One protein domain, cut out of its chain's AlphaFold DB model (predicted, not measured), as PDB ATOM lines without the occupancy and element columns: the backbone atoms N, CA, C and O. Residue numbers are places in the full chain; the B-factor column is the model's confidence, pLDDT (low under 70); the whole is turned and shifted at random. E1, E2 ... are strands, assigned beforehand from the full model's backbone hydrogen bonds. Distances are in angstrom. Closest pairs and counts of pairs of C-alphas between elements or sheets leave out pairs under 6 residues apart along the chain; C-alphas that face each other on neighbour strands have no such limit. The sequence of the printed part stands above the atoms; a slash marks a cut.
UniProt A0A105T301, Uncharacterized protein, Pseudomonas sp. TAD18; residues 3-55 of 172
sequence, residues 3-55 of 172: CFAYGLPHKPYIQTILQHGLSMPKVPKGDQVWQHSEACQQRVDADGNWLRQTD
ATOM      1  N   CYS A   3      23.539  -1.188  38.953       80.94
ATOM      2  CA  CYS A   3      22.916  -0.365  39.987       80.94
ATOM      3  C   CYS A   3      21.515   0.056  39.543       80.94
ATOM      4  O   CYS A   3      21.196   0.029  38.358       80.94
ATOM      5  N   PHE A   4      20.669   0.447  40.492       87.44
ATOM      6  CA  PHE A   4      19.285   0.837  40.227       87.44
ATOM      7  C   PHE A   4      19.098   2.311  40.560       87.44
ATOM      8  O   PHE A   4      19.312   2.724  41.703       87.44
ATOM      9  N   ALA A   5      18.719   3.116  39.566       81.38
ATOM     10  CA  ALA A   5      18.492   4.540  39.768       81.38
ATOM     11  C   ALA A   5      17.386   4.731  40.814       81.38
ATOM     12  O   ALA A   5      16.315   4.130  40.706       81.38
ATOM     13  N   TYR A   6      17.656   5.540  41.842       85.50
ATOM     14  CA  TYR A   6      16.747   5.759  42.977       85.50
ATOM     15  C   TYR A   6      16.318   4.466  43.707       85.50
ATOM     16  O   TYR A   6      15.261   4.434  44.327       85.50
ATOM     17  N   GLY A   7      17.095   3.379  43.604       83.00
ATOM     18  CA  GLY A   7      16.742   2.073  44.173       83.00
ATOM     19  C   GLY A   7      15.582   1.359  43.468       83.00
ATOM     20  O   GLY A   7      15.107   0.344  43.965       83.00
ATOM     21  N   LEU A   8      15.112   1.865  42.320       84.94
ATOM     22  CA  LEU A   8      13.976   1.304  41.591       84.94
ATOM     23  C   LEU A   8      14.414   0.107  40.725       84.94
ATOM     24  O   LEU A   8      15.148   0.310  39.753       84.94
ATOM     25  N   PRO A   9      13.910  -1.120  40.978       85.50
ATOM     26  CA  PRO A   9      14.328  -2.328  40.251       85.50
ATOM     27  C   PRO A   9      14.098  -2.267  38.734       85.50
ATOM     28  O   PRO A   9      14.751  -2.963  37.968       85.50
ATOM     29  N   HIS A  10      13.175  -1.411  38.289       87.19
ATOM     30  CA  HIS A  10      12.830  -1.218  36.881       87.19
ATOM     31  C   HIS A  10      13.685  -0.151  36.170       87.19
ATOM     32  O   HIS A  10      13.432   0.147  35.006       87.19
ATOM     33  N   LYS A  11      14.682   0.443  36.845       86.06
ATOM     34  CA  LYS A  11      15.601   1.440  36.263       86.06
ATOM     35  C   LYS A  11      17.070   1.047  36.460       86.06
ATOM     36  O   LYS A  11      17.797   1.748  37.174       86.06
ATOM     37  N   PRO A  12      17.525  -0.077  35.880       85.38
ATOM     38  CA  PRO A  12      18.928  -0.446  35.954       85.38
ATOM     39  C   PRO A  12      19.794   0.552  35.169       85.38
ATOM     40  O   PRO A  12      19.414   1.009  34.093       85.38
ATOM     41  N   TYR A  13      20.979   0.856  35.689       82.12
ATOM     42  CA  TYR A  13      22.055   1.524  34.966       82.12
ATOM     43  C   TYR A  13      23.398   0.862  35.292       82.12
ATOM     44  O   TYR A  13      23.573   0.203  36.322       82.12
ATOM     45  N   ILE A  14      24.363   1.017  34.390       80.31
ATOM     46  CA  ILE A  14      25.715   0.492  34.571       80.31
ATOM     47  C   ILE A  14      26.555   1.596  35.212       80.31
ATOM     48  O   ILE A  14      26.774   2.635  34.601       80.31
ATOM     49  N   GLN A  15      27.027   1.376  36.442       71.31
ATOM     50  CA  GLN A  15      27.884   2.344  37.140       71.31
ATOM     51  C   GLN A  15      29.338   2.260  36.665       71.31
ATOM     52  O   GLN A  15      30.028   3.268  36.544       71.31
ATOM     53  N   THR A  16      29.829   1.045  36.425       62.78
ATOM     54  CA  THR A  16      31.197   0.797  35.959       62.78
ATOM     55  C   THR A  16      31.250  -0.555  35.258       62.78
ATOM     56  O   THR A  16      30.723  -1.551  35.779       62.78
ATOM     57  N   ILE A  17      31.893  -0.586  34.091       66.44
ATOM     58  CA  ILE A  17      32.271  -1.815  33.389       66.44
ATOM     59  C   ILE A  17      33.678  -2.174  33.863       66.44
ATOM     60  O   ILE A  17      34.634  -1.462  33.574       66.44
ATOM     61  N   LEU A  18      33.796  -3.263  34.620       65.44
ATOM     62  CA  LEU A  18      35.087  -3.834  34.997       65.44
ATOM     63  C   LEU A  18      35.448  -4.873  33.940       65.44
ATOM     64  O   LEU A  18      34.674  -5.800  33.704       65.44
ATOM     65  N   GLN A  19      36.586  -4.700  33.276       57.62
ATOM     66  CA  GLN A  19      37.040  -5.665  32.281       57.62
ATOM     67  C   GLN A  19      37.543  -6.932  32.982       57.62
ATOM     68  O   GLN A  19      38.326  -6.856  33.925       57.62
ATOM     69  N   HIS A  20      37.098  -8.097  32.514       54.31
ATOM     70  CA  HIS A  20      37.583  -9.396  32.970       54.31
ATOM     71  C   HIS A  20      38.303 -10.081  31.804       54.31
ATOM     72  O   HIS A  20      37.682 -10.375  30.787       54.31
ATOM     73  N   GLY A  21      39.611 -10.324  31.939       58.25
ATOM     74  CA  GLY A  21      40.422 -11.006  30.917       58.25
ATOM     75  C   GLY A  21      40.937 -10.130  29.764       58.25
ATOM     76  O   GLY A  21      41.534 -10.661  28.834       58.25
ATOM     77  N   LEU A  22      40.747  -8.808  29.825       61.31
ATOM     78  CA  LEU A  22      41.331  -7.838  28.892       61.31
ATOM     79  C   LEU A  22      42.263  -6.896  29.659       61.31
ATOM     80  O   LEU A  22      41.954  -6.487  30.779       61.31
ATOM     81  N   SER A  23      43.420  -6.570  29.079       61.12
ATOM     82  CA  SER A  23      44.328  -5.581  29.661       61.12
ATOM     83  C   SER A  23      43.697  -4.198  29.558       61.12
ATOM     84  O   SER A  23      43.348  -3.768  28.456       61.12
ATOM     85  N   MET A  24      43.595  -3.483  30.681       60.78
ATOM     86  CA  MET A  24      43.213  -2.075  30.631       60.78
ATOM     87  C   MET A  24      44.205  -1.288  29.764       60.78
ATOM     88  O   MET A  24      45.403  -1.602  29.773       60.78
ATOM     89  N   PRO A  25      43.747  -0.239  29.060       65.00
ATOM     90  CA  PRO A  25      44.667   0.761  28.537       65.00
ATOM     91  C   PRO A  25      45.564   1.259  29.675       65.00
ATOM     92  O   PRO A  25      45.120   1.407  30.817       65.00
ATOM     93  N   LYS A  26      46.850   1.472  29.383       72.56
ATOM     94  CA  LYS A  26      47.794   2.009  30.366       72.56
ATOM     95  C   LYS A  26      47.387   3.446  30.693       72.56
ATOM     96  O   LYS A  26      47.732   4.360  29.953       72.56
ATOM     97  N   VAL A  27      46.670   3.630  31.796       82.38
ATOM     98  CA  VAL A  27      46.316   4.944  32.345       82.38
ATOM     99  C   VAL A  27      47.159   5.159  33.604       82.38
ATOM    100  O   VAL A  27      46.912   4.491  34.612       82.38
ATOM    101  N   PRO A  28      48.205   6.006  33.555       83.88
ATOM    102  CA  PRO A  28      48.997   6.352  34.728       83.88
ATOM    103  C   PRO A  28      48.147   6.952  35.850       83.88
ATOM    104  O   PRO A  28      47.042   7.450  35.639       83.88
ATOM    105  N   LYS A  29      48.667   6.903  37.076       84.88
ATOM    106  CA  LYS A  29      47.972   7.468  38.233       84.88
ATOM    107  C   LYS A  29      47.830   8.985  38.070       84.88
ATOM    108  O   LYS A  29      48.839   9.669  37.972       84.88
ATOM    109  N   GLY A  30      46.598   9.482  38.161       86.06
ATOM    110  CA  GLY A  30      46.272  10.909  38.043       86.06
ATOM    111  C   GLY A  30      45.663  11.281  36.694       86.06
ATOM    112  O   GLY A  30      44.955  12.277  36.609       86.06
ATOM    113  N   ASP A  31      45.841  10.435  35.684       89.44
ATOM    114  CA  ASP A  31      45.351  10.693  34.339       89.44
ATOM    115  C   ASP A  31      43.884  10.289  34.173       89.44
ATOM    116  O   ASP A  31      43.407   9.317  34.769       89.44
ATOM    117  N   GLN A  32      43.178  10.990  33.287       89.44
ATOM    118  CA  GLN A  32      41.879  10.556  32.777       89.44
ATOM    119  C   GLN A  32      41.942  10.452  31.258       89.44
ATOM    120  O   GLN A  32      42.438  11.351  30.582       89.44
ATOM    121  N   VAL A  33      41.436   9.341  30.720       89.81
ATOM    122  CA  VAL A  33      41.452   9.054  29.282       89.81
ATOM    123  C   VAL A  33      40.042   8.708  28.811       89.81
ATOM    124  O   VAL A  33      39.415   7.777  29.319       89.81
ATOM    125  N   TRP A  34      39.562   9.434  27.805       89.25
ATOM    126  CA  TRP A  34      38.394   9.091  26.998       89.25
ATOM    127  C   TRP A  34      38.879   8.581  25.643       89.25
ATOM    128  O   TRP A  34      39.412   9.351  24.848       89.25
ATOM    129  N   GLN A  35      38.726   7.284  25.373       87.38
ATOM    130  CA  GLN A  35      39.332   6.642  24.203       87.38
ATOM    131  C   GLN A  35      38.370   5.725  23.448       87.38
ATOM    132  O   GLN A  35      37.576   5.001  24.048       87.38
ATOM    133  N   HIS A  36      38.521   5.711  22.124       84.75
ATOM    134  CA  HIS A  36      38.030   4.646  21.248       84.75
ATOM    135  C   HIS A  36      39.175   3.690  20.860       84.75
ATOM    136  O   HIS A  36      38.994   2.475  20.842       84.75
ATOM    137  N   SER A  37      40.367   4.233  20.592       86.44
ATOM    138  CA  SER A  37      41.604   3.501  20.282       86.44
ATOM    139  C   SER A  37      42.823   4.327  20.711       86.44
ATOM    140  O   SER A  37      42.677   5.476  21.117       86.44
ATOM    141  N   GLU A  38      44.035   3.779  20.595       84.75
ATOM    142  CA  GLU A  38      45.270   4.527  20.885       84.75
ATOM    143  C   GLU A  38      45.434   5.774  19.992       84.75
ATOM    144  O   GLU A  38      45.880   6.821  20.456       84.75
ATOM    145  N   ALA A  39      45.010   5.695  18.725       91.06
ATOM    146  CA  ALA A  39      45.054   6.812  17.780       91.06
ATOM    147  C   ALA A  39      43.886   7.808  17.933       91.06
ATOM    148  O   ALA A  39      43.931   8.889  17.348       91.06
ATOM    149  N   CYS A  40      42.853   7.467  18.715       94.62
ATOM    150  CA  CYS A  40      41.637   8.255  18.920       94.62
ATOM    151  C   CYS A  40      41.305   8.382  20.411       94.62
ATOM    152  O   CYS A  40      40.576   7.551  20.974       94.62
ATOM    153  N   GLN A  41      41.806   9.450  21.031       93.44
ATOM    154  CA  GLN A  41      41.638   9.701  22.457       93.44
ATOM    155  C   GLN A  41      41.640  11.190  22.818       93.44
ATOM    156  O   GLN A  41      42.225  12.034  22.136       93.44
ATOM    157  N   GLN A  42      41.007  11.490  23.946       95.88
ATOM    158  CA  GLN A  42      41.216  12.707  24.711       95.88
ATOM    159  C   GLN A  42      41.763  12.327  26.080       95.88
ATOM    160  O   GLN A  42      41.228  11.429  26.732       95.88
ATOM    161  N   ARG A  43      42.835  12.986  26.503       93.81
ATOM    162  CA  ARG A  43      43.507  12.695  27.766       93.81
ATOM    163  C   ARG A  43      43.813  13.980  28.505       93.81
ATOM    164  O   ARG A  43      44.268  14.937  27.886       93.81
ATOM    165  N   VAL A  44      43.599  13.946  29.812       96.12
ATOM    166  CA  VAL A  44      44.173  14.898  30.759       96.12
ATOM    167  C   VAL A  44      45.179  14.153  31.630       96.12
ATOM    168  O   VAL A  44      44.876  13.058  32.115       96.12
ATOM    169  N   ASP A  45      46.389  14.688  31.755       94.19
ATOM    170  CA  ASP A  45      47.421  14.125  32.630       94.19
ATOM    171  C   ASP A  45      47.319  14.665  34.067       94.19
ATOM    172  O   ASP A  45      46.481  15.514  34.378       94.19
ATOM    173  N   ALA A  46      48.167  14.152  34.960       94.31
ATOM    174  CA  ALA A  46      48.214  14.584  36.356       94.31
ATOM    175  C   ALA A  46      48.551  16.080  36.549       94.31
ATOM    176  O   ALA A  46      48.189  16.639  37.585       94.31
ATOM    177  N   ASP A  47      49.203  16.717  35.570       96.00
ATOM    178  CA  ASP A  47      49.569  18.139  35.592       96.00
ATOM    179  C   ASP A  47      48.460  19.036  34.998       96.00
ATOM    180  O   ASP A  47      48.534  20.263  35.078       96.00
ATOM    181  N   GLY A  48      47.400  18.434  34.445       94.38
ATOM    182  CA  GLY A  48      46.251  19.128  33.867       94.38
ATOM    183  C   GLY A  48      46.389  19.451  32.377       94.38
ATOM    184  O   GLY A  48      45.547  20.175  31.839       94.38
ATOM    185  N   ASN A  49      47.402  18.918  31.689       96.25
ATOM    186  CA  ASN A  49      47.574  19.129  30.254       96.25
ATOM    187  C   ASN A  49      46.541  18.319  29.469       96.25
ATOM    188  O   ASN A  49      46.356  17.127  29.718       96.25
ATOM    189  N   TRP A  50      45.911  18.946  28.476       96.94
ATOM    190  CA  TRP A  50      44.929  18.295  27.611       96.94
ATOM    191  C   TRP A  50      45.532  17.918  26.261       96.94
ATOM    192  O   TRP A  50      46.070  18.759  25.545       96.94
ATOM    193  N   LEU A  51      45.357  16.657  25.871       95.12
ATOM    194  CA  LEU A  51      45.645  16.155  24.531       95.12
ATOM    195  C   LEU A  51      44.342  15.711  23.867       95.12
ATOM    196  O   LEU A  51      43.631  14.862  24.404       95.12
ATOM    197  N   ARG A  52      44.061  16.225  22.666       96.56
ATOM    198  CA  ARG A  52      43.015  15.712  21.768       96.56
ATOM    199  C   ARG A  52      43.676  15.152  20.517       96.56
ATOM    200  O   ARG A  52      44.260  15.903  19.745       96.56
ATOM    201  N   GLN A  53      43.543  13.848  20.301       95.94
ATOM    202  CA  GLN A  53      44.131  13.143  19.168       95.94
ATOM    203  C   GLN A  53      43.079  12.284  18.464       95.94
ATOM    204  O   GLN A  53      42.271  11.614  19.108       95.94
ATOM    205  N   THR A  54      43.086  12.303  17.133       96.31
ATOM    206  CA  THR A  54      42.250  11.433  16.302       96.31
ATOM    207  C   THR A  54      42.894  11.230  14.931       96.31
ATOM    208  O   THR A  54      43.508  12.150  14.397       96.31
ATOM    209  N   ASP A  55      42.738  10.037  14.363       95.69
ATOM    210  CA  ASP A  55      42.990   9.722  12.948       95.69
ATOM    211  C   ASP A  55      41.746   9.965  12.065       95.69
ATOM    212  O   ASP A  55      41.793   9.828  10.842       95.69
TER     213      ASP A  55
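This is residues 3 to 55 of the 172 residues of an uncharacterized protein of Pseudomonas sp. TAD18 (UniProt A0A105T301). Little regular structure is present: a small three-stranded sheet, E2, E3 and E4, at one end, and a small loop, residues 3 to 14, at the other, joined by a long link whose residues 17 to 24 stick out. The printed part has 53 residues, no named helix and four strands, E1 to E4, 18 residues, all strand. The sheet is antiparallel, order E2, E3, E4. The whole is only just extended, close to loose, radius of gyration of the C-alphas 15.3 A, spanning 40 by 27 by 24 A.

E1, residues 12 to 14, begins at C-alpha (18.928, -0.446, 35.954). E2, residues 32 to 37, is 14.4 A long; E3, residues 40 to 44, 13.8 A. E4, residues 50 to 53, ends at C-alpha (44.131, 13.143, 19.168).

Residues 3 to 4 pair antiparallel with 12 to 13 of E1, which pairs with no named strand. E2, E3 and E4 form a meander, each strand the antiparallel neighbour of the one before. In hairpin E2 and E3, N 34 and O 42 are 2.8 A apart; in hairpin E3 and E4, N 43 and O 51, 2.9 A. E1 and E2 are apart.

The C-alphas farthest apart, Leu 8 and Asp 55, are 41.6 A apart. The printed part has no cut. The link E1 to E2 is long. Residues 16 to 25 have pLDDT under 70.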